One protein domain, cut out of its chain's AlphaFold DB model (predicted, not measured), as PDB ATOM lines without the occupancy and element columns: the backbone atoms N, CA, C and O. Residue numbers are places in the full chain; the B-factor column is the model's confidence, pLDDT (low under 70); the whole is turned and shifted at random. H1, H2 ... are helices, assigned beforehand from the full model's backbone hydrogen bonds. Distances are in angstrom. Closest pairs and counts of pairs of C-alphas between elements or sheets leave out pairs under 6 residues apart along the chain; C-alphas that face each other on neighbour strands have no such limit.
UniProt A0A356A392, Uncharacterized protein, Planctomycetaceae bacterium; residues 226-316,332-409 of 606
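AT A GLANCE: This is residues 226 to 316 and 332 to 409 of the 606 residues of an uncharacterized protein of Planctomycetaceae bacterium (UniProt A0A356A392). The domain is long and made of helices in two lobes: at one end H8 packs on H1, H2 and H3, with H2 between H1 and H3, and at the other H4 and H5 lie side by side as an arm, with H6 at the base of that arm. H6 comes near H3 between the lobes, the small H7 hangs off on the stretch from H6 to H8, and residues 245 to 250 stick out. The printed part has 169 residues with eight named helices, H1 to H8 in order, and no named strand: the class is all helix. It is only just loose, close to extended, with a radius of gyration of the C-alphas of 22.8 A and spans of 76 by 35 by 22 A.

HOW THE PARTS SIT: H8, residues 386 to 407, touches H3, residues 272 to 289, at a shallow tilt of 33 degrees, only just short of steep, opposite ways; their closest C-alphas, of Leu 389 and Tyr 277, are 5.7 A apart. With residues 390 to 397 alone H8 touches H2, residues 255 to 268, at a steep tilt of 55 degrees, the same way, the closest C-alphas being those of Ser 390 and Lys 259 at 6.4 A. With residues 394 to 401 alone it touches H1, residues 231 to 240, at a steep tilt of 51 degrees, opposite ways, the closest C-alphas being those of Phe 394 and Val 240 at 5.9 A. H1 and H2 form a helical hairpin, with the C-alphas of Ala 239 and Ala 262 closest at 4.7 A. H2 touches residues 274 to 282 of H3, the closest C-alphas being those of Ser 267 and Gln 275 at 4.4 A. H3 is close to but not clearly touching H6, residues 357 to 368: C-alphas 288 and 365, the closest, are 6.7 A apart. H4, residues 293 to 308, touches H5, residues 340 to 354, at a shallow tilt of 22 degrees, opposite ways, closest at C-alphas 304 and 346, 4.1 A apart. H4 and H6 touch and are only just about perpendicular at 72 degrees, closest at C-alphas 293 and 357, 6.2 A apart. H5 and H6 only just touch, only at the corner, with 3 pairs of C-alphas within 8 A, the closest those of Leu 352 and Ile 360 at 6.6 A. H7, residues 373 to 378, touches no helix. In each of the eight helices every O i to N i+4 pair is within hydrogen-bond range.

IN THESE COORDINATES: H8 is 31.4 A long, from C-alpha 386 at (152.124, 95.631, 182.681) to C-alpha 407 at (155.695, 76.921, 157.675). H3 measures 25.5 A, H4 22.0 A, H5 20.9 A and H2 20.4 A. H1 begins at C-alpha 231, (163.433, 74.915, 172.131).

THE WHOLE: The C-alphas of Tyr 226 and Ser 334, the two farthest apart, are 78.3 A apart. Residues 317 to 331 are not printed, and C-alphas 316 and 332 are 5.3 A apart across this cut, in the link from H4 to H5. The link from H1 to H2, 14 residues, is long. The model's pLDDT is under 70 at residues 248 to 256 and 371 to 382.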
ATOM      1  N   TYR A 226     160.179  63.189 173.091       81.06
ATOM      2  CA  TYR A 226     159.793  64.492 172.567       81.06
ATOM      3  C   TYR A 226     161.022  65.248 172.073       81.06
ATOM      4  O   TYR A 226     161.926  65.543 172.857       81.06
ATOM      5  N   THR A 227     161.004  65.609 170.796       82.06
ATOM      6  CA  THR A 227     162.003  66.486 170.191       82.06
ATOM      7  C   THR A 227     161.270  67.713 169.659       82.06
ATOM      8  O   THR A 227     160.547  67.575 168.671       82.06
ATOM      9  N   PRO A 228     161.394  68.884 170.312       83.81
ATOM     10  CA  PRO A 228     160.791  70.102 169.795       83.81
ATOM     11  C   PRO A 228     161.483  70.523 168.493       83.81
ATOM     12  O   PRO A 228     162.692  70.339 168.347       83.81
ATOM     13  N   ARG A 229     160.747  71.169 167.588       82.69
ATOM     14  CA  ARG A 229     161.284  71.822 166.379       82.69
ATOM     15  C   ARG A 229     162.361  72.857 166.698       82.69
ATOM     16  O   ARG A 229     163.387  72.929 166.036       82.69
ATOM     17  N   SER A 230     162.114  73.632 167.750       87.50
ATOM     18  CA  SER A 230     163.015  74.593 168.371       87.50
ATOM     19  C   SER A 230     162.630  74.682 169.841       87.50
ATOM     20  O   SER A 230     161.449  74.650 170.209       87.50
ATOM     21  N   LEU A 231     163.640  74.785 170.698       86.31
ATOM     22  CA  LEU A 231     163.433  74.915 172.131       86.31
ATOM     23  C   LEU A 231     162.802  76.271 172.475       86.31
ATOM     24  O   LEU A 231     161.951  76.340 173.358       86.31
ATOM     25  N   GLU A 232     163.198  77.330 171.771       89.00
ATOM     26  CA  GLU A 232     162.663  78.686 171.875       89.00
ATOM     27  C   GLU A 232     161.183  78.706 171.487       89.00
ATOM     28  O   GLU A 232     160.357  79.188 172.266       89.00
ATOM     29  N   PHE A 233     160.841  78.093 170.348       90.88
ATOM     30  CA  PHE A 233     159.459  77.930 169.902       90.88
ATOM     31  C   PHE A 233     158.621  77.210 170.956       90.88
ATOM     32  O   PHE A 233     157.601  77.728 171.403       90.88
ATOM     33  N   ALA A 234     159.059  76.028 171.392       89.44
ATOM     34  CA  ALA A 234     158.289  75.204 172.314       89.44
ATOM     35  C   ALA A 234     158.128  75.886 173.684       89.44
ATOM     36  O   ALA A 234     157.057  75.825 174.289       89.44
ATOM     37  N   ARG A 235     159.158  76.592 174.169       89.62
ATOM     38  CA  ARG A 235     159.078  77.380 175.408       89.62
ATOM     39  C   ARG A 235     158.055  78.501 175.290       89.62
ATOM     40  O   ARG A 235     157.214  78.622 176.179       89.62
ATOM     41  N   LEU A 236     158.101  79.280 174.209       91.19
ATOM     42  CA  LEU A 236     157.149  80.366 173.991       91.19
ATOM     43  C   LEU A 236     155.732  79.820 173.801       91.19
ATOM     44  O   LEU A 236     154.821  80.264 174.492       91.19
ATOM     45  N   ALA A 237     155.559  78.800 172.960       91.62
ATOM     46  CA  ALA A 237     154.273  78.178 172.674       91.62
ATOM     47  C   ALA A 237     153.609  77.610 173.925       91.62
ATOM     48  O   ALA A 237     152.426  77.865 174.147       91.62
ATOM     49  N   VAL A 238     154.348  76.916 174.800       89.19
ATOM     50  CA  VAL A 238     153.763  76.489 176.075       89.19
ATOM     51  C   VAL A 238     153.482  77.687 176.982       89.19
ATOM     52  O   VAL A 238     152.466  77.689 177.676       89.19
ATOM     53  N   ALA A 239     154.350  78.700 177.021       88.56
ATOM     54  CA  ALA A 239     154.165  79.863 177.886       88.56
ATOM     55  C   ALA A 239     152.900  80.669 177.544       88.56
ATOM     56  O   ALA A 239     152.193  81.084 178.460       88.56
ATOM     57  N   VAL A 240     152.580  80.816 176.253       89.62
ATOM     58  CA  VAL A 240     151.402  81.563 175.771       89.62
ATOM     59  C   VAL A 240     150.198  80.681 175.427       89.62
ATOM     60  O   VAL A 240     149.157  81.202 175.012       89.62
ATOM     61  N   SER A 241     150.321  79.358 175.588       89.50
ATOM     62  CA  SER A 241     149.217  78.420 175.391       89.50
ATOM     63  C   SER A 241     148.090  78.718 176.361       89.50
ATOM     64  O   SER A 241     148.290  78.875 177.567       89.50
ATOM     65  N   SER A 242     146.876  78.693 175.831       86.31
ATOM     66  CA  SER A 242     145.677  78.673 176.651       86.31
ATOM     67  C   SER A 242     145.682  77.434 177.536       86.31
ATOM     68  O   SER A 242     146.214  76.386 177.159       86.31
ATOM     69  N   MET A 243     145.079  77.558 178.715       83.88
ATOM     70  CA  MET A 243     144.954  76.443 179.648       83.88
ATOM     71  C   MET A 243     144.064  75.350 179.052       83.88
ATOM     72  O   MET A 243     143.092  75.639 178.362       83.88
ATOM     73  N   TYR A 244     144.385  74.100 179.346       85.38
ATOM     74  CA  TYR A 244     143.614  72.915 178.987       85.38
ATOM     75  C   TYR A 244     143.922  71.771 179.965       85.38
ATOM     76  O   TYR A 244     144.935  71.790 180.675       85.38
ATOM     77  N   LYS A 245     143.061  70.758 180.011       84.88
ATOM     78  CA  LYS A 245     143.266  69.549 180.820       84.88
ATOM     79  C   LYS A 245     143.409  68.332 179.920       84.88
ATOM     80  O   LYS A 245     142.657  68.178 178.966       84.88
ATOM     81  N   MET A 246     144.362  67.461 180.238       81.75
ATOM     82  CA  MET A 246     144.524  66.171 179.566       81.75
ATOM     83  C   MET A 246     145.000  65.107 180.572       81.75
ATOM     84  O   MET A 246     145.566  65.454 181.616       81.75
ATOM     85  N   PRO A 247     144.799  63.806 180.304       71.44
ATOM     86  CA  PRO A 247     145.270  62.748 181.192       71.44
ATOM     87  C   PRO A 247     146.769  62.879 181.503       71.44
ATOM     88  O   PRO A 247     147.607  62.979 180.611       71.44
ATOM     89  N   GLY A 248     147.117  62.905 182.792       66.31
ATOM     90  CA  GLY A 248     148.509  63.021 183.234       66.31
ATOM     91  C   GLY A 248     149.149  64.402 183.040       66.31
ATOM     92  O   GLY A 248     150.335  64.534 183.325       66.31
ATOM     93  N   ARG A 249     148.407  65.434 182.610       67.62
ATOM     94  CA  ARG A 249     148.909  66.807 182.429       67.62
ATOM     95  C   ARG A 249     147.852  67.840 182.826       67.62
ATOM     96  O   ARG A 249     146.823  67.983 182.169       67.62
ATOM     97  N   ASP A 250     148.141  68.600 183.876       62.69
ATOM     98  CA  ASP A 250     147.380  69.802 184.223       62.69
ATOM     99  C   ASP A 250     148.209  71.028 183.836       62.69
ATOM    100  O   ASP A 250     149.328  71.204 184.318       62.69
ATOM    101  N   THR A 251     147.684  71.850 182.926       68.44
ATOM    102  CA  THR A 251     148.360  73.078 182.483       68.44
ATOM    103  C   THR A 251     147.953  74.303 183.301       68.44
ATOM    104  O   THR A 251     148.307  75.424 182.932       68.44
ATOM    105  N   PHE A 252     147.231  74.115 184.416       67.62
ATOM    106  CA  PHE A 252     146.837  75.206 185.296       67.62
ATOM    107  C   PHE A 252     148.048  75.989 185.815       67.62
ATOM    108  O   PHE A 252     148.952  75.436 186.445       67.62
ATOM    109  N   ARG A 253     148.036  77.308 185.594       66.81
ATOM    110  CA  ARG A 253     149.047  78.233 186.115       66.81
ATOM    111  C   ARG A 253     148.370  79.438 186.758       66.81
ATOM    112  O   ARG A 253     147.475  80.016 186.144       66.81
ATOM    113  N   PRO A 254     148.801  79.855 187.962       67.12
ATOM    114  CA  PRO A 254     148.394  81.139 188.516       67.12
ATOM    115  C   PRO A 254     148.724  82.270 187.533       67.12
ATOM    116  O   PRO A 254     149.823  82.298 186.976       67.12
ATOM    117  N   GLU A 255     147.801  83.211 187.345       63.44
ATOM    118  CA  GLU A 255     147.884  84.245 186.300       63.44
ATOM    119  C   GLU A 255     149.203  85.042 186.339       63.44
ATOM    120  O   GLU A 255     149.854  85.231 185.312       63.44
ATOM    121  N   GLY A 256     149.660  85.441 187.533       68.88
ATOM    122  CA  GLY A 256     150.924  86.170 187.698       68.88
ATOM    123  C   GLY A 256     152.163  85.366 187.282       68.88
ATOM    124  O   GLY A 256     153.125  85.931 186.768       68.88
ATOM    125  N   ARG A 257     152.127  84.037 187.440       75.12
ATOM    126  CA  ARG A 257     153.209  83.144 187.013       75.12
ATOM    127  C   ARG A 257     153.208  82.955 185.496       75.12
ATOM    128  O   ARG A 257     154.274  82.990 184.894       75.12
ATOM    129  N   ALA A 258     152.030  82.830 184.882       75.56
ATOM    130  CA  ALA A 258     151.898  82.723 183.428       75.56
ATOM    131  C   ALA A 258     152.458  83.964 182.709       75.56
ATOM    132  O   ALA A 258     153.193  83.835 181.736       75.56
ATOM    133  N   LYS A 259     152.179  85.161 183.242       82.25
ATOM    134  CA  LYS A 259     152.701  86.441 182.735       82.25
ATOM    135  C   LYS A 259     154.232  86.497 182.733       82.25
ATOM    136  O   LYS A 259     154.835  86.868 181.731       82.25
ATOM    137  N   LEU A 260     154.857  86.102 183.844       84.31
ATOM    138  CA  LEU A 260     156.315  86.066 183.963       84.31
ATOM    139  C   LEU A 260     156.940  85.022 183.026       84.31
ATOM    140  O   LEU A 260     157.909  85.331 182.341       84.31
ATOM    141  N   GLU A 261     156.388  83.808 182.984       85.75
ATOM    142  CA  GLU A 261     156.873  82.734 182.106       85.75
ATOM    143  C   GLU A 261     156.773  83.127 180.623       85.75
ATOM    144  O   GLU A 261     157.713  82.889 179.867       85.75
ATOM    145  N   ALA A 262     155.678  83.780 180.215       88.19
ATOM    146  CA  ALA A 262     155.502  84.303 178.860       88.19
ATOM    147  C   ALA A 262     156.533  85.384 178.521       88.19
ATOM    148  O   ALA A 262     157.147  85.314 177.461       88.19
ATOM    149  N   ALA A 263     156.784  86.335 179.427       89.62
ATOM    150  CA  ALA A 263     157.799  87.366 179.216       89.62
ATOM    151  C   ALA A 263     159.216  86.776 179.128       89.62
ATOM    152  O   ALA A 263     159.974  87.115 178.227       89.62
ATOM    153  N   GLN A 264     159.570  85.830 180.002       90.31
ATOM    154  CA  GLN A 264     160.867  85.147 179.928       90.31
ATOM    155  C   GLN A 264     161.033  84.387 178.609       90.31
ATOM    156  O   GLN A 264     162.069  84.510 177.958       90.31
ATOM    157  N   ALA A 265     160.013  83.641 178.182       90.19
ATOM    158  CA  ALA A 265     160.067  82.918 176.918       90.19
ATOM    159  C   ALA A 265     160.141  83.867 175.709       90.19
ATOM    160  O   ALA A 265     160.933  83.624 174.804       90.19
ATOM    161  N   ALA A 266     159.384  84.968 175.722       90.94
ATOM    162  CA  ALA A 266     159.386  85.967 174.656       90.94
ATOM    163  C   ALA A 266     160.724  86.719 174.558       90.94
ATOM    164  O   ALA A 266     161.203  86.950 173.454       90.94
ATOM    165  N   SER A 267     161.383  87.014 175.686       90.06
ATOM    166  CA  SER A 267     162.721  87.633 175.689       90.06
ATOM    167  C   SER A 267     163.811  86.750 175.070       90.06
ATOM    168  O   SER A 267     164.813  87.259 174.578       90.06
ATOM    169  N   ALA A 268     163.622  85.428 175.090       89.69
ATOM    170  CA  ALA A 268     164.561  84.460 174.528       89.69
ATOM    171  C   ALA A 268     164.230  84.072 173.076       89.69
ATOM    172  O   ALA A 268     165.049  83.444 172.410       89.69
ATOM    173  N   TYR A 269     163.033  84.407 172.595       89.38
ATOM    174  CA  TYR A 269     162.581  84.075 171.250       89.38
ATOM    175  C   TYR A 269     163.151  85.085 170.233       89.38
ATOM    176  O   TYR A 269     163.217  86.274 170.551       89.38
ATOM    177  N   PRO A 270     163.596  84.666 169.032       89.44
ATOM    178  CA  PRO A 270     164.319  85.523 168.085       89.44
ATOM    179  C   PRO A 270     163.399  86.470 167.284       89.44
ATOM    180  O   PRO A 270     163.409  86.466 166.057       89.44
ATOM    181  N   ASP A 271     162.619  87.306 167.975       90.31
ATOM    182  CA  ASP A 271     161.803  88.378 167.391       90.31
ATOM    183  C   ASP A 271     162.040  89.687 168.155       90.31
ATOM    184  O   ASP A 271     161.801  89.769 169.361       90.31
ATOM    185  N   SER A 272     162.534  90.718 167.465       87.19
ATOM    186  CA  SER A 272     162.975  91.964 168.108       87.19
ATOM    187  C   SER A 272     161.842  92.710 168.811       87.19
ATOM    188  O   SER A 272     162.054  93.290 169.873       87.19
ATOM    189  N   LYS A 273     160.631  92.665 168.252       85.56
ATOM    190  CA  LYS A 273     159.467  93.372 168.786       85.56
ATOM    191  C   LYS A 273     158.914  92.673 170.031       85.56
ATOM    192  O   LYS A 273     158.591  93.328 171.019       85.56
ATOM    193  N   LEU A 274     158.855  91.340 170.023       86.69
ATOM    194  CA  LEU A 274     158.519  90.550 171.208       86.69
ATOM    195  C   LEU A 274     159.551  90.731 172.322       86.69
ATOM    196  O   LEU A 274     159.165  90.887 173.482       86.69
ATOM    197  N   GLN A 275     160.841  90.737 171.976       89.56
ATOM    198  CA  GLN A 275     161.921  90.969 172.934       89.56
ATOM    199  C   GLN A 275     161.798  92.336 173.604       89.56
ATOM    200  O   GLN A 275     161.999  92.435 174.810       89.56
ATOM    201  N   GLU A 276     161.420  93.374 172.861       85.62
ATOM    202  CA  GLU A 276     161.233  94.722 173.395       85.62
ATOM    203  C   GLU A 276     160.140  94.765 174.478       85.62
ATOM    204  O   GLU A 276     160.404  95.171 175.614       85.62
ATOM    205  N   TYR A 277     158.944  94.236 174.186       86.00
ATOM    206  CA  TYR A 277     157.859  94.134 175.172       86.00
ATOM    207  C   TYR A 277     158.251  93.288 176.384       86.00
ATOM    208  O   TYR A 277     157.968  93.647 177.529       86.00
ATOM    209  N   ALA A 278     158.893  92.148 176.128       88.56
ATOM    210  CA  ALA A 278     159.292  91.196 177.148       88.56
ATOM    211  C   ALA A 278     160.340  91.779 178.095       88.56
ATOM    212  O   ALA A 278     160.169  91.710 179.311       88.56
ATOM    213  N   ASN A 279     161.390  92.399 177.560       88.12
ATOM    214  CA  ASN A 279     162.454  93.009 178.348       88.12
ATOM    215  C   ASN A 279     161.904  94.157 179.196       88.12
ATOM    216  O   ASN A 279     162.122  94.163 180.408       88.12
ATOM    217  N   LYS A 280     161.085  95.041 178.608       87.19
ATOM    218  CA  LYS A 280     160.414  96.128 179.340       87.19
ATOM    219  C   LYS A 280     159.548  95.586 180.479       87.19
ATOM    220  O   LYS A 280     159.614  96.077 181.604       87.19
ATOM    221  N   MET A 281     158.792  94.514 180.234       88.38
ATOM    222  CA  MET A 281     157.984  93.849 181.260       88.38
ATOM    223  C   MET A 281     158.839  93.212 182.368       88.38
ATOM    224  O   MET A 281     158.509  93.345 183.546       88.38
ATOM    225  N   LEU A 282     159.937  92.533 182.030       88.38
ATOM    226  CA  LEU A 282     160.831  91.899 183.006       88.38
ATOM    227  C   LEU A 282     161.564  92.931 183.869       88.38
ATOM    228  O   LEU A 282     161.651  92.762 185.088       88.38
ATOM    229  N   GLU A 283     162.040  94.020 183.269       88.00
ATOM    230  CA  GLU A 283     162.634  95.153 183.983       88.00
ATOM    231  C   GLU A 283     161.624  95.801 184.927       88.00
ATOM    232  O   GLU A 283     161.929  96.037 186.099       88.00
ATOM    233  N   ARG A 284     160.390  96.005 184.456       86.19
ATOM    234  CA  ARG A 284     159.274  96.534 185.246       86.19
ATOM    235  C   ARG A 284     158.963  95.640 186.448       86.19
ATOM    236  O   ARG A 284     158.889  96.141 187.571       86.19
ATOM    237  N   LEU A 285     158.853  94.326 186.245       86.12
ATOM    238  CA  LEU A 285     158.618  93.353 187.318       86.12
ATOM    239  C   LEU A 285     159.766  93.340 188.334       86.12
ATOM    240  O   LEU A 285     159.519  93.331 189.540       86.12
ATOM    241  N   LYS A 286     161.020  93.400 187.871       87.56
ATOM    242  CA  LYS A 286     162.197  93.507 188.745       87.56
ATOM    243  C   LYS A 286     162.181  94.812 189.545       87.56
ATOM    244  O   LYS A 286     162.492  94.805 190.735       87.56
ATOM    245  N   ALA A 287     161.805  95.927 188.924       85.38
ATOM    246  CA  ALA A 287     161.682  97.216 189.594       85.38
ATOM    247  C   ALA A 287     160.546  97.228 190.630       85.38
ATOM    248  O   ALA A 287     160.666  97.911 191.648       85.38
ATOM    249  N   ASP A 288     159.454  96.498 190.392       86.50
ATOM    250  CA  ASP A 288     158.336  96.353 191.333       86.50
ATOM    251  C   ASP A 288     158.661  95.440 192.514       86.50
ATOM    252  O   ASP A 288     158.249  95.718 193.639       86.50
ATOM    253  N   GLN A 289     159.444  94.385 192.289       84.75
ATOM    254  CA  GLN A 289     159.942  93.522 193.365       84.75
ATOM    255  C   GLN A 289     160.937  94.254 194.277       84.75
ATOM    256  O   GLN A 289     160.944  94.023 195.482       84.75
ATOM    257  N   ASN A 290     161.733  95.167 193.715       89.12
ATOM    258  CA  ASN A 290     162.774  95.912 194.429       89.12
ATOM    259  C   ASN A 290     162.316  97.301 194.918       89.12
ATOM    260  O   ASN A 290     163.144  98.200 195.064       89.12
ATOM    261  N   ILE A 291     161.015  97.523 195.143       88.56
ATOM    262  CA  ILE A 291     160.532  98.795 195.705       88.56
ATOM    263  C   ILE A 291     161.027  98.932 197.149       88.56
ATOM    264  O   ILE A 291     160.550  98.235 198.049       88.56
ATOM    265  N   ASP A 292     161.935  99.881 197.377       92.12
ATOM    266  CA  ASP A 292     162.309 100.324 198.719       92.12
ATOM    267  C   ASP A 292     161.215 101.233 199.286       92.12
ATOM    268  O   ASP A 292     161.157 102.442 199.039       92.12
ATOM    269  N   VAL A 293     160.317 100.623 200.054       92.00
ATOM    270  CA  VAL A 293     159.173 101.313 200.651       92.00
ATOM    271  C   VAL A 293     159.610 102.417 201.614       92.00
ATOM    272  O   VAL A 293     158.945 103.449 201.684       92.00
ATOM    273  N   GLN A 294     160.723 102.248 202.332       91.81
ATOM    274  CA  GLN A 294     161.176 103.244 203.305       91.81
ATOM    275  C   GLN A 294     161.752 104.472 202.603       91.81
ATOM    276  O   GLN A 294     161.403 105.600 202.959       91.81
ATOM    277  N   ALA A 295     162.552 104.268 201.554       93.19
ATOM    278  CA  ALA A 295     163.036 105.367 200.724       93.19
ATOM    279  C   ALA A 295     161.874 106.135 200.072       93.19
ATOM    280  O   ALA A 295     161.828 107.365 200.147       93.19
ATOM    281  N   VAL A 296     160.892 105.427 199.501       92.62
ATOM    282  CA  VAL A 296     159.704 106.058 198.902       92.62
ATOM    283  C   VAL A 296     158.900 106.821 199.953       92.62
ATOM    284  O   VAL A 296     158.496 107.954 199.706       92.62
ATOM    285  N   ARG A 297     158.708 106.260 201.151       93.69
ATOM    286  CA  ARG A 297     158.003 106.932 202.252       93.69
ATOM    287  C   ARG A 297     158.664 108.267 202.604       93.69
ATOM    288  O   ARG A 297     157.970 109.274 202.728       93.69
ATOM    289  N   GLN A 298     159.994 108.303 202.691       92.88
ATOM    290  CA  GLN A 298     160.735 109.544 202.940       92.88
ATOM    291  C   GLN A 298     160.607 110.549 201.789       92.88
ATOM    292  O   GLN A 298     160.431 111.746 202.031       92.88
ATOM    293  N   GLN A 299     160.627 110.086 200.536       92.31
ATOM    294  CA  GLN A 299     160.400 110.947 199.369       92.31
ATOM    295  C   GLN A 299     158.990 111.548 199.364       92.31
ATOM    296  O   GLN A 299     158.841 112.746 199.121       92.31
ATOM    297  N   LEU A 300     157.965 110.751 199.680       92.56
ATOM    298  CA  LEU A 300     156.580 111.210 199.791       92.56
ATOM    299  C   LEU A 300     156.433 112.287 200.871       92.56
ATOM    300  O   LEU A 300     155.850 113.332 200.600       92.56
ATOM    301  N   ILE A 301     157.017 112.076 202.056       93.12
ATOM    302  CA  ILE A 301     157.023 113.062 203.153       93.12
ATOM    303  C   ILE A 301     157.742 114.344 202.725       93.12
ATOM    304  O   ILE A 301     157.234 115.442 202.942       93.12
ATOM    305  N   THR A 302     158.904 114.221 202.084       93.31
ATOM    306  CA  THR A 302     159.695 115.373 201.627       93.31
ATOM    307  C   THR A 302     158.940 116.187 200.575       93.31
ATOM    308  O   THR A 302     158.875 117.414 200.663       93.31
ATOM    309  N   ARG A 303     158.303 115.516 199.607       91.25
ATOM    310  CA  ARG A 303     157.465 116.164 198.593       91.25
ATOM    311  C   ARG A 303     156.226 116.808 199.212       91.25
ATOM    312  O   ARG A 303     155.901 117.935 198.850       91.25
ATOM    313  N   ALA A 304     155.579 116.140 200.165       91.00
ATOM    314  CA  ALA A 304     154.443 116.690 200.895       91.00
ATOM    315  C   ALA A 304     154.830 117.957 201.677       91.00
ATOM    316  O   ALA A 304     154.134 118.962 201.568       91.00
ATOM    317  N   ASN A 305     155.974 117.957 202.375       91.44
ATOM    318  CA  ASN A 305     156.505 119.142 203.065       91.44
ATOM    319  C   ASN A 305     156.699 120.318 202.089       91.44
ATOM    320  O   ASN A 305     156.276 121.436 202.375       91.44
ATOM    321  N   SER A 306     157.311 120.060 200.927       91.75
ATOM    322  CA  SER A 306     157.550 121.077 199.895       91.75
ATOM    323  C   SER A 306     156.243 121.652 199.332       91.75
ATOM    324  O   SER A 306     156.074 122.868 199.260       91.75
ATOM    325  N   LEU A 307     155.274 120.791 199.004       89.69
ATOM    326  CA  LEU A 307     153.964 121.208 198.494       89.69
ATOM    327  C   LEU A 307     153.133 121.959 199.541       89.69
ATOM    328  O   LEU A 307     152.489 122.947 199.203       89.69
ATOM    329  N   ALA A 308     153.189 121.555 200.813       87.31
ATOM    330  CA  ALA A 308     152.485 122.237 201.899       87.31
ATOM    331  C   ALA A 308     152.979 123.681 202.106       87.31
ATOM    332  O   ALA A 308     152.206 124.552 202.506       87.31
ATOM    333  N   GLN A 309     154.259 123.934 201.813       87.94
ATOM    334  CA  GLN A 309     154.889 125.253 201.889       87.94
ATOM    335  C   GLN A 309     154.743 126.072 200.596       87.94
ATOM    336  O   GLN A 309     155.136 127.243 200.566       87.94
ATOM    337  N   LYS A 310     154.181 125.488 199.530       86.50
ATOM    338  CA  LYS A 310     154.037 126.148 198.235       86.50
ATOM    339  C   LYS A 310     152.997 127.266 198.304       86.50
ATOM    340  O   LYS A 310     151.896 127.109 198.832       86.50
ATOM    341  N   LYS A 311     153.363 128.408 197.730       85.00
ATOM    342  CA  LYS A 311     152.514 129.595 197.615       85.00
ATOM    343  C   LYS A 311     152.200 129.874 196.152       85.00
ATOM    344  O   LYS A 311     153.005 129.561 195.273       85.00
ATOM    345  N   LEU A 312     151.044 130.477 195.900       82.06
ATOM    346  CA  LEU A 312     150.670 130.974 194.583       82.06
ATOM    347  C   LEU A 312     151.630 132.091 194.167       82.06
ATOM    348  O   LEU A 312     151.859 133.036 194.923       82.06
ATOM    349  N   GLY A 313     152.177 131.988 192.956       81.56
ATOM    350  CA  GLY A 313     153.030 133.026 192.382       81.56
ATOM    351  C   GLY A 313     152.245 134.312 192.119       81.56
ATOM    352  O   GLY A 313     151.044 134.275 191.838       81.56
ATOM    353  N   TYR A 314     152.915 135.460 192.199       80.31
ATOM    354  CA  TYR A 314     152.288 136.748 191.905       80.31
ATOM    355  C   TYR A 314     151.653 136.740 190.504       80.31
ATOM    356  O   TYR A 314     152.294 136.338 189.533       80.31
ATOM    357  N   GLY A 315     150.386 137.155 190.403       73.69
ATOM    358  CA  GLY A 315     149.661 137.216 189.130       73.69
ATOM    359  C   GLY A 315     149.070 135.888 188.634       73.69
ATOM    360  O   GLY A 315     148.530 135.848 187.532       73.69
ATOM    361  N   SER A 316     149.126 134.806 189.416       81.69
ATOM    362  CA  SER A 316     148.419 133.553 189.093       81.69
ATOM    363  C   SER A 316     146.930 133.628 189.464       81.69
ATOM    364  O   SER A 316     146.561 134.326 190.403       81.69
ATOM    365  N   TYR A 332     143.369 137.371 190.905       81.25
ATOM    366  CA  TYR A 332     144.793 137.066 190.843       81.25
ATOM    367  C   TYR A 332     145.428 137.050 192.239       81.25
ATOM    368  O   TYR A 332     145.003 137.773 193.143       81.25
ATOM    369  N   ALA A 333     146.428 136.194 192.420       80.62
ATOM    370  CA  ALA A 333     147.148 136.008 193.667       80.62
ATOM    371  C   ALA A 333     148.174 137.121 193.896       80.62
ATOM    372  O   ALA A 333     148.903 137.524 192.985       80.62
ATOM    373  N   SER A 334     148.284 137.558 195.151       78.12
ATOM    374  CA  SER A 334     149.250 138.570 195.600       78.12
ATOM    375  C   SER A 334     150.686 138.045 195.773       78.12
ATOM    376  O   SER A 334     151.576 138.802 196.153       78.12
ATOM    377  N   GLY A 335     150.941 136.762 195.489       71.50
ATOM    378  CA  GLY A 335     152.281 136.160 195.542       71.50
ATOM    379  C   GLY A 335     152.690 135.557 196.891       71.50
ATOM    380  O   GLY A 335     153.768 134.980 196.991       71.50
ATOM    381  N   ASN A 336     151.849 135.668 197.926       75.44
ATOM    382  CA  ASN A 336     152.116 135.127 199.268       75.44
ATOM    383  C   ASN A 336     151.013 134.206 199.807       75.44
ATOM    384  O   ASN A 336     151.064 133.774 200.961       75.44
ATOM    385  N   GLU A 337     150.023 133.914 198.976       82.06
ATOM    386  CA  GLU A 337     148.842 133.141 199.344       82.06
ATOM    387  C   GLU A 337     149.122 131.638 199.224       82.06
ATOM    388  O   GLU A 337     149.880 131.235 198.340       82.06
ATOM    389  N   PRO A 338     148.542 130.798 200.096       80.94
ATOM    390  CA  PRO A 338     148.717 129.354 200.012       80.94
ATOM    391  C   PRO A 338     148.112 128.800 198.717       80.94
ATOM    392  O   PRO A 338     146.998 129.158 198.334       80.94
ATOM    393  N   ASP A 339     148.837 127.899 198.059       85.19
ATOM    394  CA  ASP A 339     148.306 127.127 196.935       85.19
ATOM    395  C   ASP A 339     147.450 125.976 197.490       85.19
ATOM    396  O   ASP A 339     147.970 124.941 197.906       85.19
ATOM    397  N   LEU A 340     146.129 126.182 197.551       83.06
ATOM    398  CA  LEU A 340     145.189 125.221 198.141       83.06
ATOM    399  C   LEU A 340     145.227 123.852 197.445       83.06
ATOM    400  O   LEU A 340     145.096 122.828 198.114       83.06
ATOM    401  N   ALA A 341     145.452 123.820 196.129       81.75
ATOM    402  CA  ALA A 341     145.569 122.570 195.384       81.75
ATOM    403  C   ALA A 341     146.851 121.819 195.776       81.75
ATOM    404  O   ALA A 341     146.806 120.618 196.047       81.75
ATOM    405  N   ALA A 342     147.975 122.532 195.895       83.12
ATOM    406  CA  ALA A 342     149.227 121.948 196.377       83.12
ATOM    407  C   ALA A 342     149.129 121.474 197.836       83.12
ATOM    408  O   ALA A 342     149.656 120.417 198.175       83.12
ATOM    409  N   GLN A 343     148.422 122.206 198.699       86.75
ATOM    410  CA  GLN A 343     148.187 121.791 200.084       86.75
ATOM    411  C   GLN A 343     147.314 120.536 200.172       86.75
ATOM    412  O   GLN A 343     147.595 119.648 200.979       86.75
ATOM    413  N   GLN A 344     146.290 120.428 199.327       88.69
ATOM    414  CA  GLN A 344     145.463 119.229 199.242       88.69
ATOM    415  C   GLN A 344     146.273 118.027 198.730       88.69
ATOM    416  O   GLN A 344     146.195 116.941 199.307       88.69
ATOM    417  N   GLU A 345     147.115 118.214 197.708       86.62
ATOM    418  CA  GLU A 345     148.045 117.174 197.246       86.62
ATOM    419  C   GLU A 345     149.026 116.773 198.361       86.62
ATOM    420  O   GLU A 345     149.226 115.583 198.599       86.62
ATOM    421  N   ALA A 346     149.573 117.730 199.116       87.19
ATOM    422  CA  ALA A 346     150.449 117.452 200.252       87.19
ATOM    423  C   ALA A 346     149.766 116.582 201.317       87.19
ATOM    424  O   ALA A 346     150.352 115.603 201.779       87.19
ATOM    425  N   GLN A 347     148.518 116.894 201.685       90.25
ATOM    426  CA  GLN A 347     147.737 116.083 202.625       90.25
ATOM    427  C   GLN A 347     147.536 114.654 202.109       90.25
ATOM    428  O   GLN A 347     147.733 113.698 202.864       90.25
ATOM    429  N   ASN A 348     147.235 114.499 200.817       90.38
ATOM    430  CA  ASN A 348     147.109 113.186 200.187       90.38
ATOM    431  C   ASN A 348     148.429 112.403 200.270       90.38
ATOM    432  O   ASN A 348     148.430 111.252 200.707       90.38
ATOM    433  N   LEU A 349     149.564 113.030 199.944       89.50
ATOM    434  CA  LEU A 349     150.883 112.392 200.022       89.50
ATOM    435  C   LEU A 349     151.276 112.025 201.462       89.50
ATOM    436  O   LEU A 349     151.827 110.947 201.675       89.50
ATOM    437  N   TYR A 350     150.954 112.851 202.464       91.38
ATOM    438  CA  TYR A 350     151.156 112.479 203.870       91.38
ATOM    439  C   TYR A 350     150.276 111.309 204.292       91.38
ATOM    440  O   TYR A 350     150.746 110.439 205.022       91.38
ATOM    441  N   SER A 351     149.010 111.287 203.870       91.00
ATOM    442  CA  SER A 351     148.106 110.183 204.196       91.00
ATOM    443  C   SER A 351     148.620 108.865 203.610       91.00
ATOM    444  O   SER A 351     148.697 107.869 204.325       91.00
ATOM    445  N   LEU A 352     149.110 108.895 202.367       89.62
ATOM    446  CA  LEU A 352     149.751 107.758 201.717       89.62
ATOM    447  C   LEU A 352     151.042 107.342 202.435       89.62
ATOM    448  O   LEU A 352     151.239 106.164 202.715       89.62
ATOM    449  N   ALA A 353     151.902 108.301 202.793       90.62
ATOM    450  CA  ALA A 353     153.145 108.031 203.512       90.62
ATOM    451  C   ALA A 353     152.931 107.540 204.952       90.62
ATOM    452  O   ALA A 353     153.836 106.937 205.524       90.62
ATOM    453  N   LYS A 354     151.765 107.789 205.557       89.00
ATOM    454  CA  LYS A 354     151.345 107.211 206.846       89.00
ATOM    455  C   LYS A 354     150.645 105.857 206.690       89.00
ATOM    456  O   LYS A 354     150.468 105.162 207.684       89.00
ATOM    457  N   GLY A 355     150.270 105.488 205.466       85.75
ATOM    458  CA  GLY A 355     149.602 104.234 205.142       85.75
ATOM    459  C   GLY A 355     150.500 102.996 205.234       85.75
ATOM    460  O   GLY A 355     151.657 103.041 205.682       85.75
ATOM    461  N   SER A 356     149.934 101.868 204.801       92.25
ATOM    462  CA  SER A 356     150.615 100.573 204.760       92.25
ATOM    463  C   SER A 356     151.705 100.531 203.688       92.25
ATOM    464  O   SER A 356     151.671 101.266 202.699       92.25
ATOM    465  N   ASP A 357     152.666  99.626 203.866       90.81
ATOM    466  CA  ASP A 357     153.715  99.395 202.870       90.81
ATOM    467  C   ASP A 357     153.136  98.953 201.519       90.81
ATOM    468  O   ASP A 357     153.650  99.342 200.472       90.81
ATOM    469  N   ASP A 358     152.034  98.200 201.530       90.12
ATOM    470  CA  ASP A 358     151.355  97.762 200.310       90.12
ATOM    471  C   ASP A 358     150.680  98.922 199.576       90.12
ATOM    472  O   ASP A 358     150.803  99.009 198.358       90.12
ATOM    473  N   ALA A 359     150.086  99.883 200.293       88.56
ATOM    474  CA  ALA A 359     149.544 101.093 199.674       88.56
ATOM    475  C   ALA A 359     150.641 101.925 198.988       88.56
ATOM    476  O   ALA A 359     150.434 102.455 197.897       88.56
ATOM    477  N   ILE A 360     151.834 102.004 199.591       89.19
ATOM    478  CA  ILE A 360     152.989 102.679 198.985       89.19
ATOM    479  C   ILE A 360     153.481 101.906 197.755       89.19
ATOM    480  O   ILE A 360     153.751 102.517 196.722       89.19
ATOM    481  N   ARG A 361     153.568 100.570 197.827       89.06
ATOM    482  CA  ARG A 361     153.933  99.735 196.669       89.06
ATOM    483  C   ARG A 361     152.944  99.907 195.525       89.06
ATOM    484  O   ARG A 361     153.375 100.064 194.386       89.06
ATOM    485  N   ASP A 362     151.649  99.902 195.810       90.19
ATOM    486  CA  ASP A 362     150.610 100.038 194.793       90.19
ATOM    487  C   ASP A 362     150.584 101.443 194.193       90.19
ATOM    488  O   ASP A 362     150.483 101.572 192.974       90.19
ATOM    489  N   TYR A 363     150.803 102.488 194.995       89.81
ATOM    490  CA  TYR A 363     151.015 103.838 194.476       89.81
ATOM    491  C   TYR A 363     152.213 103.901 193.524       89.81
ATOM    492  O   TYR A 363     152.098 104.425 192.418       89.81
ATOM    493  N   VAL A 364     153.361 103.340 193.918       89.50
ATOM    494  CA  VAL A 364     154.562 103.319 193.072       89.50
ATOM    495  C   VAL A 364     154.289 102.571 191.767       89.50
ATOM    496  O   VAL A 364     154.644 103.071 190.700       89.50
ATOM    497  N   LYS A 365     153.616 101.416 191.825       88.62
ATOM    498  CA  LYS A 365     153.217 100.664 190.627       88.62
ATOM    499  C   LYS A 365     152.309 101.488 189.715       88.62
ATOM    500  O   LYS A 365     152.599 101.586 188.531       88.62
ATOM    501  N   GLN A 366     151.280 102.135 190.265       87.94
ATOM    502  CA  GLN A 366     150.364 102.991 189.503       87.94
ATOM    503  C   GLN A 366     151.079 104.170 188.841       87.94
ATOM    504  O   GLN A 366     150.767 104.503 187.704       87.94
ATOM    505  N   GLN A 367     152.043 104.795 189.522       84.50
ATOM    506  CA  GLN A 367     152.840 105.876 188.933       84.50
ATOM    507  C   GLN A 367     153.682 105.378 187.756       84.50
ATOM    508  O   GLN A 367     153.761 106.038 186.728       84.50
ATOM    509  N   ARG A 368     154.288 104.197 187.885       84.31
ATOM    510  CA  ARG A 368     155.085 103.591 186.814       84.31
ATOM    511  C   ARG A 368     154.238 103.028 185.668       84.31
ATOM    512  O   ARG A 368     154.765 102.861 184.580       84.31
ATOM    513  N   ASP A 369     152.956 102.744 185.889       84.38
ATOM    514  CA  ASP A 369     152.008 102.357 184.835       84.38
ATOM    515  C   ASP A 369     151.595 103.548 183.951       84.38
ATOM    516  O   ASP A 369     151.007 103.359 182.883       84.38
ATOM    517  N   GLN A 370     151.893 104.783 184.366       80.38
ATOM    518  CA  GLN A 370     151.637 105.973 183.562       80.38
ATOM    519  C   GLN A 370     152.741 106.157 182.515       80.38
ATOM    520  O   GLN A 370     153.933 106.073 182.812       80.38
ATOM    521  N   ASN A 371     152.337 106.451 181.278       68.50
ATOM    522  CA  ASN A 371     153.260 106.948 180.261       68.50
ATOM    523  C   ASN A 371     153.487 108.436 180.522       68.50
ATOM    524  O   ASN A 371     152.534 109.218 180.578       68.50
ATOM    525  N   THR A 372     154.739 108.834 180.693       64.44
ATOM    526  CA  THR A 372     155.092 110.245 180.816       64.44
ATOM    527  C   THR A 372     155.021 110.935 179.456       64.44
ATOM    528  O   THR A 372     155.044 110.304 178.401       64.44
ATOM    529  N   PHE A 373     154.974 112.268 179.456       56.53
ATOM    530  CA  PHE A 373     155.050 113.054 178.220       56.53
ATOM    531  C   PHE A 373     156.322 112.751 177.408       56.53
ATOM    532  O   PHE A 373     156.283 112.744 176.182       56.53
ATOM    533  N   SER A 374     157.429 112.440 178.094       51.09
ATOM    534  CA  SER A 374     158.667 111.999 177.447       51.09
ATOM    535  C   SER A 374     158.498 110.640 176.768       51.09
ATOM    536  O   SER A 374     158.964 110.475 175.647       51.09
ATOM    537  N   ASP A 375     157.788 109.700 177.399       58.69
ATOM    538  CA  ASP A 375     157.508 108.380 176.814       58.69
ATOM    539  C   ASP A 375     156.606 108.487 175.574       58.69
ATOM    540  O   ASP A 375     156.752 107.721 174.628       58.69
ATOM    541  N   LEU A 376     155.698 109.468 175.544       58.88
ATOM    542  CA  LEU A 376     154.793 109.693 174.414       58.88
ATOM    543  C   LEU A 376     155.459 110.401 173.221       58.88
ATOM    544  O   LEU A 376     155.049 110.168 172.086       58.88
ATOM    545  N   LEU A 377     156.442 111.279 173.458       46.34
ATOM    546  CA  LEU A 377     157.106 112.053 172.397       46.34
ATOM    547  C   LEU A 377     158.439 111.473 171.923       46.34
ATOM    548  O   LEU A 377     158.799 111.651 170.760       46.34
ATOM    549  N   PHE A 378     159.185 110.838 172.823       49.97
ATOM    550  CA  PHE A 378     160.543 110.346 172.577       49.97
ATOM    551  C   PHE A 378     160.710 108.868 172.935       49.97
ATOM    552  O   PHE A 378     161.795 108.320 172.748       49.97
ATOM    553  N   GLY A 379     159.672 108.239 173.487       54.97
ATOM    554  CA  GLY A 379     159.687 106.820 173.799       54.97
ATOM    555  C   GLY A 379     159.522 105.942 172.562       54.97
ATOM    556  O   GLY A 379     159.252 106.395 171.452       54.97
ATOM    557  N   ASP A 380     159.647 104.648 172.803       61.34
ATOM    558  CA  ASP A 380     159.451 103.538 171.864       61.34
ATOM    559  C   ASP A 380     157.990 103.378 171.375       61.34
ATOM    560  O   ASP A 380     157.690 102.522 170.544       61.34
ATOM    561  N   GLY A 381     157.057 104.196 171.880       63.88
ATOM    562  CA  GLY A 381     155.621 104.057 171.626       63.88
ATOM    563  C   GLY A 381     154.974 102.888 172.381       63.88
ATOM    564  O   GLY A 381     153.819 102.546 172.112       63.88
ATOM    565  N   ILE A 382     155.688 102.276 173.330       68.94
ATOM    566  CA  ILE A 382     155.251 101.097 174.079       68.94
ATOM    567  C   ILE A 382     154.737 101.513 175.455       68.94
ATOM    568  O   ILE A 382     155.439 102.160 176.231       68.94
ATOM    569  N   SER A 383     153.524 101.068 175.789       75.44
ATOM    570  CA  SER A 383     152.896 101.320 177.091       75.44
ATOM    571  C   SER A 383     153.743 100.796 178.257       75.44
ATOM    572  O   SER A 383     154.244  99.674 178.217       75.44
ATOM    573  N   ASN A 384     153.845 101.579 179.331       76.56
ATOM    574  CA  ASN A 384     154.461 101.155 180.589       76.56
ATOM    575  C   ASN A 384     153.545 100.249 181.434       76.56
ATOM    576  O   ASN A 384     153.995  99.654 182.416       76.56
ATOM    577  N   ARG A 385     152.262 100.117 181.063       81.62
ATOM    578  CA  ARG A 385     151.298  99.271 181.779       81.62
ATOM    579  C   ARG A 385     151.630  97.794 181.585       81.62
ATOM    580  O   ARG A 385     151.598  97.283 180.466       81.62
ATOM    581  N   LEU A 386     151.839  97.076 182.692       83.25
ATOM    582  CA  LEU A 386     152.124  95.631 182.681       83.25
ATOM    583  C   LEU A 386     151.058  94.800 181.950       83.25
ATOM    584  O   LEU A 386     151.381  93.795 181.320       83.25
ATOM    585  N   GLU A 387     149.790  95.203 182.037       85.94
ATOM    586  CA  GLU A 387     148.685  94.526 181.350       85.94
ATOM    587  C   GLU A 387     148.775  94.665 179.829       85.94
ATOM    588  O   GLU A 387     148.583  93.676 179.122       85.94
ATOM    589  N   ASP A 388     149.111  95.857 179.332       84.00
ATOM    590  CA  ASP A 388     149.254  96.122 177.898       84.00
ATOM    591  C   ASP A 388     150.470  95.376 177.337       84.00
ATOM    592  O   ASP A 388     150.363  94.708 176.310       84.00
ATOM    593  N   LEU A 389     151.602  95.418 178.054       84.88
ATOM    594  CA  LEU A 389     152.813  94.664 177.711       84.88
ATOM    595  C   LEU A 389     152.524  93.165 177.630       84.88
ATOM    596  O   LEU A 389     152.825  92.523 176.625       84.88
ATOM    597  N   SER A 390     151.874  92.615 178.659       87.62
ATOM    598  CA  SER A 390     151.483  91.211 178.673       87.62
ATOM    599  C   SER A 390     150.568  90.886 177.495       87.62
ATOM    600  O   SER A 390     150.833  89.931 176.770       87.62
ATOM    601  N   ARG A 391     149.524  91.686 177.258       87.44
ATOM    602  CA  ARG A 391     148.586  91.477 176.150       87.44
ATOM    603  C   ARG A 391     149.294  91.476 174.794       87.44
ATOM    604  O   ARG A 391     149.001  90.605 173.980       87.44
ATOM    605  N   ASN A 392     150.226  92.401 174.571       87.12
ATOM    606  CA  ASN A 392     151.012  92.465 173.340       87.12
ATOM    607  C   ASN A 392     151.877  91.215 173.159       87.12
ATOM    608  O   ASN A 392     151.874  90.645 172.070       87.12
ATOM    609  N   ILE A 393     152.529  90.731 174.225       89.62
ATOM    610  CA  ILE A 393     153.284  89.469 174.192       89.62
ATOM    611  C   ILE A 393     152.374  88.320 173.756       89.62
ATOM    612  O   ILE A 393     152.739  87.590 172.842       89.62
ATOM    613  N   PHE A 394     151.184  88.163 174.346       90.50
ATOM    614  CA  PHE A 394     150.263  87.083 173.966       90.50
ATOM    615  C   PHE A 394     149.797  87.198 172.506       90.50
ATOM    616  O   PHE A 394     149.886  86.220 171.769       90.50
ATOM    617  N   ILE A 395     149.337  88.377 172.076       88.44
ATOM    618  CA  ILE A 395     148.799  88.592 170.721       88.44
ATOM    619  C   ILE A 395     149.874  88.367 169.653       88.44
ATOM    620  O   ILE A 395     149.652  87.595 168.714       88.44
ATOM    621  N   ASP A 396     151.031  89.018 169.791       90.12
ATOM    622  CA  ASP A 396     152.091  88.941 168.784       90.12
ATOM    623  C   ASP A 396     152.732  87.540 168.792       90.12
ATOM    624  O   ASP A 396     152.981  86.985 167.720       90.12
ATOM    625  N   SER A 397     152.866  86.892 169.961       92.56
ATOM    626  CA  SER A 397     153.334  85.499 170.037       92.56
ATOM    627  C   SER A 397     152.367  84.535 169.354       92.56
ATOM    628  O   SER A 397     152.809  83.686 168.592       92.56
ATOM    629  N   HIS A 398     151.049  84.652 169.567       92.00
ATOM    630  CA  HIS A 398     150.067  83.787 168.890       92.00
ATOM    631  C   HIS A 398     150.161  83.906 167.369       92.00
ATOM    632  O   HIS A 398     150.077  82.895 166.672       92.00
ATOM    633  N   LYS A 399     150.365  85.124 166.852       91.31
ATOM    634  CA  LYS A 399     150.545  85.368 165.418       91.31
ATOM    635  C   LYS A 399     151.830  84.722 164.898       91.31
ATOM    636  O   LYS A 399     151.768  83.949 163.949       91.31
ATOM    637  N   ILE A 400     152.968  85.017 165.523       93.19
ATOM    638  CA  ILE A 400     154.282  84.535 165.078       93.19
ATOM    639  C   ILE A 400     154.362  83.009 165.165       93.19
ATOM    640  O   ILE A 400     154.707  82.353 164.185       93.19
ATOM    641  N   LEU A 401     153.949  82.430 166.297       93.94
ATOM    642  CA  LEU A 401     153.967  80.982 166.497       93.94
ATOM    643  C   LEU A 401     153.057  80.253 165.509       93.94
ATOM    644  O   LEU A 401     153.403  79.162 165.067       93.94
ATOM    645  N   LYS A 402     151.901  80.825 165.156       92.88
ATOM    646  CA  LYS A 402     151.010  80.245 164.143       92.88
ATOM    647  C   LYS A 402     151.676  80.218 162.766       92.88
ATOM    648  O   LYS A 402     151.624  79.185 162.105       92.88
ATOM    649  N   GLU A 403     152.279  81.325 162.337       93.06
ATOM    650  CA  GLU A 403     152.934  81.420 161.025       93.06
ATOM    651  C   GLU A 403     154.164  80.509 160.933       93.06
ATOM    652  O   GLU A 403     154.312  79.757 159.965       93.06
ATOM    653  N   GLU A 404     155.011  80.494 161.968       92.94
ATOM    654  CA  GLU A 404     156.132  79.553 162.035       92.94
ATOM    655  C   GLU A 404     155.613  78.114 162.018       92.94
ATOM    656  O   GLU A 404     156.106  77.288 161.249       92.94
ATOM    657  N   ALA A 405     154.564  77.817 162.795       92.69
ATOM    658  CA  ALA A 405     154.022  76.472 162.855       92.69
ATOM    659  C   ALA A 405     153.447  75.990 161.536       92.69
ATOM    660  O   ALA A 405     153.662  74.830 161.198       92.69
ATOM    661  N   LYS A 406     152.777  76.867 160.793       93.44
ATOM    662  CA  LYS A 406     152.291  76.581 159.444       93.44
ATOM    663  C   LYS A 406     153.440  76.294 158.476       93.44
ATOM    664  O   LYS A 406     153.327  75.384 157.663       93.44
ATOM    665  N   THR A 407     154.540  77.037 158.582       91.31
ATOM    666  CA  THR A 407     155.695  76.921 157.675       91.31
ATOM    667  C   THR A 407     156.442  75.596 157.837       91.31
ATOM    668  O   THR A 407     156.899  75.023 156.853       91.31
ATOM    669  N   VAL A 408     156.562  75.103 159.071       89.44
ATOM    670  CA  VAL A 408     157.340  73.891 159.402       89.44
ATOM    671  C   VAL A 408     156.473  72.655 159.654       89.44
ATOM    672  O   VAL A 408     156.982  71.629 160.103       89.44
ATOM    673  N   ALA A 409     155.162  72.748 159.418       92.06
ATOM    674  CA  ALA A 409     154.254  71.633 159.639       92.06
ATOM    675  C   ALA A 409     154.511  70.475 158.667       92.06
ATOM    676  O   ALA A 409     154.985  70.654 157.543       92.06
TER     677      ALA A 409